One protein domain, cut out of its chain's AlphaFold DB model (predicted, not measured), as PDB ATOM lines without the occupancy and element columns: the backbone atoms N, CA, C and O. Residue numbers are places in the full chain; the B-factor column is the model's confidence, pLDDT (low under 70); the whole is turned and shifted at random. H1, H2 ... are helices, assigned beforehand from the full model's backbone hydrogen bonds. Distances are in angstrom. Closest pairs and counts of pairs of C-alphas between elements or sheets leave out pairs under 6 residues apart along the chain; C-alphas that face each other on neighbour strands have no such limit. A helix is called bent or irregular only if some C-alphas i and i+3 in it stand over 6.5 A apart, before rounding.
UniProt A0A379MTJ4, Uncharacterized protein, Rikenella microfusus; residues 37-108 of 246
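What this domain is: This is residues 37 to 108 of the 246 residues of an uncharacterized protein of Rikenella microfusus (UniProt A0A379MTJ4). The longest helix, H4, lies across the open end of a V made by H1 and H2, a helical hairpin whose arms spread from the turn at Asn 49. The short helix H3 packs on H4 at a slant, on residues 90 to 98. The printed part has 72 residues with four named helices, H1, H2, H3 and H4 in chain order, and no named strand; the class is all helix. It is compact, with a radius of gyration of the C-alphas of 12.4 A, and spans 31 by 30 by 17 A.

Where its parts are: H4, residues 87 to 106, is 28.1 A long, from C-alpha 87 at (339.959, 419.772, 393.820) to C-alpha 106 at (357.929, 406.140, 376.994). H3 is residues 71 to 79, 10.4 A; it is neither bent nor irregular, but only just: C-alphas 76 and 79 are 6.1 A apart. H2, residues 50 to 66, measures 24.6 A. H1, residues 37 to 48, measures 14.4 A and begins at C-alpha 37 (354.600, 422.102, 398.503).

How they stand to each other: H3 touches H4, the closest C-alphas being those of Val 79 and Lys 90, 5.9 A apart; they run opposite ways at a steep tilt of 54 degrees. H2 and H4 only just touch, with 3 pairs of C-alphas within 8 A, through residues 61 to 64 and 97 to 101 alone; the closest C-alphas are Leu 64 and Val 101, 7.2 A, and the lines are about perpendicular at 88 degrees. H1 touches H2 in the hairpin, with residues 42 to 46 alone; the C-alphas of Lys 45 and Tyr 53 are closest at 4.9 A, and the tilt of 36 degrees is only just steep, opposite ways. H1 and H4 are close but not clearly touching, Met 39 and Leu 93 having the closest C-alphas at 7.6 A. H1 and H3 are apart. The helix packing is mostly crossed: of three touching pairs, 0 are at a shallow tilt. In H1, H2, H3 and H4 every O i to N i+4 pair is within hydrogen-bond range.

The domain as a whole: The C-alphas farthest apart are those of Glu 84 and Gly 108, 34.5 A. The printed part has no cut and no long link. Mean pLDDT of the printed part is 86.2; residues 37 to 47 are under 70.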
ATOM      1  N   ARG A  37     353.436 422.688 397.780       43.28
ATOM      2  CA  ARG A  37     354.600 422.102 398.503       43.28
ATOM      3  C   ARG A  37     355.295 420.890 397.852       43.28
ATOM      4  O   ARG A  37     356.512 420.824 397.945       43.28
ATOM      5  N   ILE A  38     354.604 419.962 397.183       48.44
ATOM      6  CA  ILE A  38     355.233 418.757 396.573       48.44
ATOM      7  C   ILE A  38     355.914 419.098 395.239       48.44
ATOM      8  O   ILE A  38     357.098 418.822 395.050       48.44
ATOM      9  N   MET A  39     355.210 419.814 394.357       50.25
ATOM     10  CA  MET A  39     355.770 420.321 393.098       50.25
ATOM     11  C   MET A  39     356.838 421.409 393.341       50.25
ATOM     12  O   MET A  39     357.831 421.476 392.610       50.25
ATOM     13  N   LEU A  40     356.693 422.225 394.401       45.94
ATOM     14  CA  LEU A  40     357.796 423.048 394.899       45.94
ATOM     15  C   LEU A  40     358.914 422.179 395.431       45.94
ATOM     16  O   LEU A  40     360.031 422.536 395.151       45.94
ATOM     17  N   THR A  41     358.689 421.078 396.147       55.03
ATOM     18  CA  THR A  41     359.799 420.273 396.688       55.03
ATOM     19  C   THR A  41     360.720 419.800 395.565       55.03
ATOM     20  O   THR A  41     361.925 419.964 395.688       55.03
ATOM     21  N   ALA A  42     360.191 419.335 394.429       56.34
ATOM     22  CA  ALA A  42     361.011 418.989 393.264       56.34
ATOM     23  C   ALA A  42     361.733 420.214 392.658       56.34
ATOM     24  O   ALA A  42     362.950 420.199 392.479       56.34
ATOM     25  N   LYS A  43     361.014 421.316 392.385       57.50
ATOM     26  CA  LYS A  43     361.596 422.545 391.797       57.50
ATOM     27  C   LYS A  43     362.570 423.271 392.738       57.50
ATOM     28  O   LYS A  43     363.558 423.847 392.296       57.50
ATOM     29  N   GLN A  44     362.289 423.238 394.030       57.50
ATOM     30  CA  GLN A  44     363.060 423.800 395.129       57.50
ATOM     31  C   GLN A  44     364.290 422.941 395.372       57.50
ATOM     32  O   GLN A  44     365.375 423.499 395.374       57.50
ATOM     33  N   LYS A  45     364.171 421.608 395.450       56.78
ATOM     34  CA  LYS A  45     365.333 420.712 395.524       56.78
ATOM     35  C   LYS A  45     366.226 420.867 394.305       56.78
ATOM     36  O   LYS A  45     367.417 421.040 394.491       56.78
ATOM     37  N   ARG A  46     365.693 420.951 393.080       58.38
ATOM     38  CA  ARG A  46     366.524 421.251 391.897       58.38
ATOM     39  C   ARG A  46     367.293 422.566 392.062       58.38
ATOM     40  O   ARG A  46     368.473 422.630 391.752       58.38
ATOM     41  N   ARG A  47     366.637 423.605 392.587       59.34
ATOM     42  CA  ARG A  47     367.236 424.931 392.819       59.34
ATOM     43  C   ARG A  47     368.185 424.984 394.026       59.34
ATOM     44  O   ARG A  47     369.043 425.864 394.113       59.34
ATOM     45  N   GLU A  48     367.995 424.116 395.012       73.44
ATOM     46  CA  GLU A  48     368.680 424.176 396.301       73.44
ATOM     47  C   GLU A  48     369.774 423.130 396.452       73.44
ATOM     48  O   GLU A  48     370.786 423.424 397.090       73.44
ATOM     49  N   ASN A  49     369.573 421.935 395.911       83.38
ATOM     50  CA  ASN A  49     370.501 420.827 395.975       83.38
ATOM     51  C   ASN A  49     370.185 419.758 394.913       83.38
ATOM     52  O   ASN A  49     369.278 418.936 395.075       83.38
ATOM     53  N   ILE A  50     370.989 419.736 393.853       89.12
ATOM     54  CA  ILE A  50     370.825 418.802 392.737       89.12
ATOM     55  C   ILE A  50     370.881 417.326 393.167       89.12
ATOM     56  O   ILE A  50     370.136 416.507 392.636       89.12
ATOM     57  N   ALA A  51     371.673 416.984 394.190       90.69
ATOM     58  CA  ALA A  51     371.749 415.613 394.686       90.69
ATOM     59  C   ALA A  51     370.467 415.183 395.413       90.69
ATOM     60  O   ALA A  51     369.967 414.081 395.191       90.69
ATOM     61  N   GLU A  52     369.890 416.059 396.243       89.12
ATOM     62  CA  GLU A  52     368.595 415.774 396.872       89.12
ATOM     63  C   GLU A  52     367.470 415.653 395.842       89.12
ATOM     64  O   GLU A  52     366.534 414.886 396.056       89.12
ATOM     65  N   TYR A  53     367.542 416.414 394.747       88.38
ATOM     66  CA  TYR A  53     366.573 416.336 393.658       88.38
ATOM     67  C   TYR A  53     366.605 414.976 392.956       88.38
ATOM     68  O   TYR A  53     365.555 414.355 392.806       88.38
ATOM     69  N   ILE A  54     367.799 414.497 392.593       92.56
ATOM     70  CA  ILE A  54     367.989 413.188 391.949       92.56
ATOM     71  C   ILE A  54     367.441 412.068 392.842       92.56
ATOM     72  O   ILE A  54     366.572 411.312 392.415       92.56
ATOM     73  N   LEU A  55     367.876 412.007 394.109       92.56
ATOM     74  CA  LEU A  55     367.439 410.960 395.044       92.56
ATOM     75  C   LEU A  55     365.928 411.008 395.318       92.56
ATOM     76  O   LEU A  55     365.292 409.969 395.483       92.56
ATOM     77  N   TYR A  56     365.345 412.208 395.346       89.00
ATOM     78  CA  TYR A  56     363.902 412.383 395.487       89.00
ATOM     79  C   TYR A  56     363.132 411.827 394.282       89.00
ATOM     80  O   TYR A  56     362.116 411.159 394.470       89.00
ATOM     81  N   LEU A  57     363.605 412.074 393.055       90.62
ATOM     82  CA  LEU A  57     362.962 411.532 391.857       90.62
ATOM     83  C   LEU A  57     363.055 410.008 391.801       90.62
ATOM     84  O   LEU A  57     362.042 409.371 391.536       90.62
ATOM     85  N   TRP A  58     364.204 409.421 392.138       94.62
ATOM     86  CA  TRP A  58     364.350 407.962 392.194       94.62
ATOM     87  C   TRP A  58     363.389 407.320 393.198       94.62
ATOM     88  O   TRP A  58     362.732 406.329 392.879       94.62
ATOM     89  N   GLN A  59     363.223 407.930 394.379       91.44
ATOM     90  CA  GLN A  59     362.221 407.483 395.351       91.44
ATOM     91  C   GLN A  59     360.802 407.549 394.777       91.44
ATOM     92  O   GLN A  59     359.992 406.647 395.003       91.44
ATOM     93  N   LEU A  60     360.483 408.627 394.063       90.94
ATOM     94  CA  LEU A  60     359.165 408.810 393.478       90.94
ATOM     95  C   LEU A  60     358.890 407.783 392.371       90.94
ATOM     96  O   LEU A  60     357.803 407.216 392.339       90.94
ATOM     97  N   GLU A  61     359.869 407.482 391.518       94.50
ATOM     98  CA  GLU A  61     359.771 406.417 390.513       94.50
ATOM     99  C   GLU A  61     359.476 405.052 391.153       94.50
ATOM    100  O   GLU A  61     358.551 404.361 390.725       94.50
ATOM    101  N   ASP A  62     360.207 404.682 392.211       93.62
ATOM    102  CA  ASP A  62     359.979 403.428 392.939       93.62
ATOM    103  C   ASP A  62     358.585 403.378 393.574       93.62
ATOM    104  O   ASP A  62     357.915 402.347 393.523       93.62
ATOM    105  N   MET A  63     358.115 404.494 394.137       92.88
ATOM    106  CA  MET A  63     356.773 404.589 394.712       92.88
ATOM    107  C   MET A  63     355.685 404.434 393.644       92.88
ATOM    108  O   MET A  63     354.715 403.708 393.857       92.88
ATOM    109  N   LEU A  64     355.851 405.061 392.475       95.44
ATOM    110  CA  LEU A  64     354.929 404.902 391.348       95.44
ATOM    111  C   LEU A  64     354.915 403.449 390.846       95.44
ATOM    112  O   LEU A  64     353.838 402.897 390.607       95.44
ATOM    113  N   ARG A  65     356.086 402.802 390.745       96.19
ATOM    114  CA  ARG A  65     356.201 401.380 390.377       96.19
ATOM    115  C   ARG A  65     355.565 400.457 391.420       96.19
ATOM    116  O   ARG A  65     354.888 399.505 391.044       96.19
ATOM    117  N   ALA A  66     355.692 400.763 392.712       94.44
ATOM    118  CA  ALA A  66     355.027 400.023 393.789       94.44
ATOM    119  C   ALA A  66     353.491 400.128 393.733       94.44
ATOM    120  O   ALA A  66     352.792 399.210 394.156       94.44
ATOM    121  N   LEU A  67     352.963 401.219 393.171       96.69
ATOM    122  CA  LEU A  67     351.537 401.397 392.875       96.69
ATOM    123  C   LEU A  67     351.145 400.845 391.495       96.69
ATOM    124  O   LEU A  67     350.067 401.156 390.990       96.69
ATOM    125  N   GLU A  68     352.014 400.033 390.884       97.06
ATOM    126  CA  GLU A  68     351.826 399.390 389.577       97.06
ATOM    127  C   GLU A  68     351.522 400.387 388.451       97.06
ATOM    128  O   GLU A  68     350.895 400.039 387.450       97.06
ATOM    129  N   LEU A  69     351.941 401.648 388.616       96.75
ATOM    130  CA  LEU A  69     351.638 402.738 387.689       96.75
ATOM    131  C   LEU A  69     350.122 402.908 387.425       96.75
ATOM    132  O   LEU A  69     349.734 403.432 386.377       96.75
ATOM    133  N   SER A  70     349.264 402.451 388.351       97.69
ATOM    134  CA  SER A  70     347.804 402.534 388.233       97.69
ATOM    135  C   SER A  70     347.328 403.942 388.592       97.69
ATOM    136  O   SER A  70     347.595 404.406 389.706       97.69
ATOM    137  N   PRO A  71     346.575 404.610 387.699       97.50
ATOM    138  CA  PRO A  71     345.967 405.906 387.990       97.50
ATOM    139  C   PRO A  71     345.138 405.888 389.284       97.50
ATOM    140  O   PRO A  71     345.236 406.796 390.106       97.50
ATOM    141  N   GLU A  72     344.367 404.825 389.509       97.81
ATOM    142  CA  GLU A  72     343.480 404.671 390.663       97.81
ATOM    143  C   GLU A  72     344.270 404.517 391.970       97.81
ATOM    144  O   GLU A  72     343.965 405.178 392.970       97.81
ATOM    145  N   LYS A  73     345.321 403.684 391.970       97.62
ATOM    146  CA  LYS A  73     346.211 403.496 393.130       97.62
ATOM    147  C   LYS A  73     347.004 404.767 393.435       97.62
ATOM    148  O   LYS A  73     347.111 405.157 394.598       97.62
ATOM    149  N   ILE A  74     347.508 405.446 392.402       96.12
ATOM    150  CA  ILE A  74     348.223 406.725 392.521       96.12
ATOM    151  C   ILE A  74     347.314 407.789 393.125       96.12
ATOM    152  O   ILE A  74     347.711 408.452 394.082       96.12
ATOM    153  N   TYR A  75     346.092 407.940 392.619       95.56
ATOM    154  CA  TYR A  75     345.170 408.939 393.145       95.56
ATOM    155  C   TYR A  75     344.822 408.664 394.613       95.56
ATOM    156  O   TYR A  75     345.026 409.525 395.468       95.56
ATOM    157  N   SER A  76     344.359 407.454 394.925       96.31
ATOM    158  CA  SER A  76     343.922 407.089 396.282       96.31
ATOM    159  C   SER A  76     345.051 407.133 397.319       96.31
ATOM    160  O   SER A  76     344.820 407.490 398.470       96.31
ATOM    161  N   THR A  77     346.292 406.827 396.925       94.12
ATOM    162  CA  THR A  77     347.428 406.767 397.862       94.12
ATOM    163  C   THR A  77     348.215 408.077 397.936       94.12
ATOM    164  O   THR A  77     348.654 408.461 399.018       94.12
ATOM    165  N   LEU A  78     348.409 408.779 396.815       91.56
ATOM    166  CA  LEU A  78     349.315 409.936 396.732       91.56
ATOM    167  C   LEU A  78     348.607 411.284 396.592       91.56
ATOM    168  O   LEU A  78     349.263 412.318 396.712       91.56
ATOM    169  N   VAL A  79     347.302 411.303 396.311       91.56
ATOM    170  CA  VAL A  79     346.550 412.540 396.038       91.56
ATOM    171  C   VAL A  79     345.405 412.721 397.026       91.56
ATOM    172  O   VAL A  79     345.287 413.767 397.663       91.56
ATOM    173  N   GLU A  80     344.563 411.705 397.189       92.50
ATOM    174  CA  GLU A  80     343.384 411.747 398.048       92.50
ATOM    175  C   GLU A  80     343.687 412.125 399.511       92.50
ATOM    176  O   GLU A  80     342.978 413.011 400.015       92.50
ATOM    177  N   PRO A  81     344.750 411.597 400.166       93.44
ATOM    178  CA  PRO A  81     345.051 411.885 401.572       93.44
ATOM    179  C   PRO A  81     345.367 413.356 401.865       93.44
ATOM    180  O   PRO A  81     345.310 413.781 403.019       93.44
ATOM    181  N   HIS A  82     345.664 414.148 400.832       85.12
ATOM    182  CA  HIS A  82     345.902 415.581 400.950       85.12
ATOM    183  C   HIS A  82     344.596 416.364 401.142       85.12
ATOM    184  O   HIS A  82     344.117 417.067 400.251       85.12
ATOM    185  N   THR A  83     343.978 416.222 402.313       88.81
ATOM    186  CA  THR A  83     342.725 416.907 402.688       88.81
ATOM    187  C   THR A  83     342.835 418.434 402.712       88.81
ATOM    188  O   THR A  83     341.822 419.123 402.624       88.81
ATOM    189  N   GLU A  84     344.053 418.966 402.775       85.69
ATOM    190  CA  GLU A  84     344.359 420.393 402.702       85.69
ATOM    191  C   GLU A  84     344.286 420.984 401.285       85.69
ATOM    192  O   GLU A  84     344.310 422.209 401.140       85.69
ATOM    193  N   LEU A  85     344.255 420.142 400.248       85.06
ATOM    194  CA  LEU A  85     344.235 420.571 398.853       85.06
ATOM    195  C   LEU A  85     342.797 420.673 398.330       85.06
ATOM    196  O   LEU A  85     341.971 419.789 398.570       85.06
ATOM    197  N   ASP A  86     342.513 421.731 397.568       89.12
ATOM    198  CA  ASP A  86     341.260 421.837 396.810       89.12
ATOM    199  C   ASP A  86     341.239 420.862 395.606       89.12
ATOM    200  O   ASP A  86     342.233 420.201 395.296       89.12
ATOM    201  N   GLN A  87     340.098 420.737 394.921       89.06
ATOM    202  CA  GLN A  87     339.959 419.772 393.820       89.06
ATOM    203  C   GLN A  87     340.863 420.076 392.619       89.06
ATOM    204  O   GLN A  87     341.450 419.161 392.045       89.06
ATOM    205  N   GLU A  88     341.031 421.351 392.270       88.69
ATOM    206  CA  GLU A  88     341.921 421.773 391.183       88.69
ATOM    207  C   GLU A  88     343.381 421.413 391.515       88.69
ATOM    208  O   GLU A  88     344.128 420.923 390.670       88.69
ATOM    209  N   GLN A  89     343.779 421.584 392.777       84.50
ATOM    210  CA  GLN A  89     345.104 421.214 393.279       84.50
ATOM    211  C   GLN A  89     345.354 419.714 393.209       84.50
ATOM    212  O   GLN A  89     346.415 419.289 392.750       84.50
ATOM    213  N   LYS A  90     344.389 418.916 393.673       87.44
ATOM    214  CA  LYS A  90     344.471 417.455 393.611       87.44
ATOM    215  C   LYS A  90     344.582 416.981 392.172       87.44
ATOM    216  O   LYS A  90     345.415 416.130 391.877       87.44
ATOM    217  N   GLN A  91     343.813 417.582 391.271       90.94
ATOM    218  CA  GLN A  91     343.869 417.268 389.851       90.94
ATOM    219  C   GLN A  91     345.236 417.605 389.236       90.94
ATOM    220  O   GLN A  91     345.807 416.776 388.535       90.94
ATOM    221  N   ALA A  92     345.807 418.773 389.541       86.44
ATOM    222  CA  ALA A  92     347.139 419.142 389.065       86.44
ATOM    223  C   ALA A  92     348.243 418.217 389.614       86.44
ATOM    224  O   ALA A  92     349.133 417.807 388.870       86.44
ATOM    225  N   LEU A  93     348.175 417.858 390.902       86.56
ATOM    226  CA  LEU A  93     349.108 416.916 391.525       86.56
ATOM    227  C   LEU A  93     349.008 415.526 390.886       86.56
ATOM    228  O   LEU A  93     350.026 414.909 390.582       86.56
ATOM    229  N   PHE A  94     347.784 415.059 390.653       92.88
ATOM    230  CA  PHE A  94     347.531 413.801 389.970       92.88
ATOM    231  C   PHE A  94     348.118 413.797 388.556       92.88
ATOM    232  O   PHE A  94     348.848 412.872 388.208       92.88
ATOM    233  N   PHE A  95     347.872 414.845 387.765       91.12
ATOM    234  CA  PHE A  95     348.435 414.949 386.418       91.12
ATOM    235  C   PHE A  95     349.958 414.968 386.415       91.12
ATOM    236  O   PHE A  95     350.556 414.306 385.578       91.12
ATOM    237  N   TRP A  96     350.592 415.610 387.395       90.62
ATOM    238  CA  TRP A  96     352.046 415.563 387.516       90.62
ATOM    239  C   TRP A  96     352.581 414.137 387.735       90.62
ATOM    240  O   TRP A  96     353.555 413.742 387.094       90.62
ATOM    241  N   TYR A  97     351.926 413.331 388.580       93.56
ATOM    242  CA  TYR A  97     352.284 411.914 388.713       93.56
ATOM    243  C   TYR A  97     352.028 411.133 387.420       93.56
ATOM    244  O   TYR A  97     352.847 410.296 387.043       93.56
ATOM    245  N   MET A  98     350.930 411.417 386.718       95.62
ATOM    246  CA  MET A  98     350.623 410.755 385.450       95.62
ATOM    247  C   MET A  98     351.618 411.108 384.341       95.62
ATOM    248  O   MET A  98     351.984 410.227 383.565       95.62
ATOM    249  N   ASP A  99     352.125 412.339 384.300       93.25
ATOM    250  CA  ASP A  99     353.200 412.737 383.389       93.25
ATOM    251  C   ASP A  99     354.475 411.932 383.662       93.25
ATOM    252  O   ASP A  99     355.101 411.427 382.731       93.25
ATOM    253  N   MET A 100     354.828 411.721 384.934       92.19
ATOM    254  CA  MET A 100     355.963 410.865 385.301       92.19
ATOM    255  C   MET A 100     355.748 409.401 384.911       92.19
ATOM    256  O   MET A 100     356.666 408.765 384.394       92.19
ATOM    257  N   VAL A 101     354.541 408.864 385.107       96.50
ATOM    258  CA  VAL A 101     354.186 407.512 384.641       96.50
ATOM    259  C   VAL A 101     354.335 407.403 383.122       96.50
ATOM    260  O   VAL A 101     354.862 406.408 382.626       96.50
ATOM    261  N   ASN A 102     353.892 408.417 382.379       95.38
ATOM    262  CA  ASN A 102     354.015 408.446 380.924       95.38
ATOM    263  C   ASN A 102     355.477 408.509 380.477       95.38
ATOM    264  O   ASN A 102     355.838 407.820 379.524       95.38
ATOM    265  N   LEU A 103     356.324 409.273 381.173       93.75
ATOM    266  CA  LEU A 103     357.768 409.296 380.922       93.75
ATOM    267  C   LEU A 103     358.396 407.919 381.157       93.75
ATOM    268  O   LEU A 103     359.064 407.406 380.266       93.75
ATOM    269  N   LEU A 104     358.103 407.274 382.292       95.06
ATOM    270  CA  LEU A 104     358.597 405.923 382.588       95.06
ATOM    271  C   LEU A 104     358.193 404.918 381.502       95.06
ATOM    272  O   LEU A 104     359.022 404.119 381.084       95.06
ATOM    273  N   LYS A 105     356.951 404.976 381.011       95.88
ATOM    274  CA  LYS A 105     356.475 404.118 379.912       95.88
ATOM    275  C   LYS A 105     357.166 404.421 378.586       95.88
ATOM    276  O   LYS A 105     357.573 403.510 377.878       95.88
ATOM    277  N   THR A 106     357.307 405.701 378.254       96.06
ATOM    278  CA  THR A 106     357.929 406.140 376.994       96.06
ATOM    279  C   THR A 106     359.400 405.735 376.933       96.06
ATOM    280  O   THR A 106     359.884 405.339 375.878       96.06
ATOM    281  N   GLU A 107     360.094 405.782 378.069       95.19
ATOM    282  CA  GLU A 107     361.491 405.358 378.198       95.19
ATOM    283  C   GLU A 107     361.653 403.839 378.433       95.19
ATOM    284  O   GLU A 107     362.781 403.364 378.549       95.19
ATOM    285  N   GLY A 108     360.563 403.060 378.511       95.62
ATOM    286  CA  GLY A 108     360.607 401.604 378.733       95.62
ATOM    287  C   GLY A 108     361.075 401.183 380.134       95.62
ATOM    288  O   GLY A 108     361.670 400.118 380.312       95.62
TER     289      GLY A 108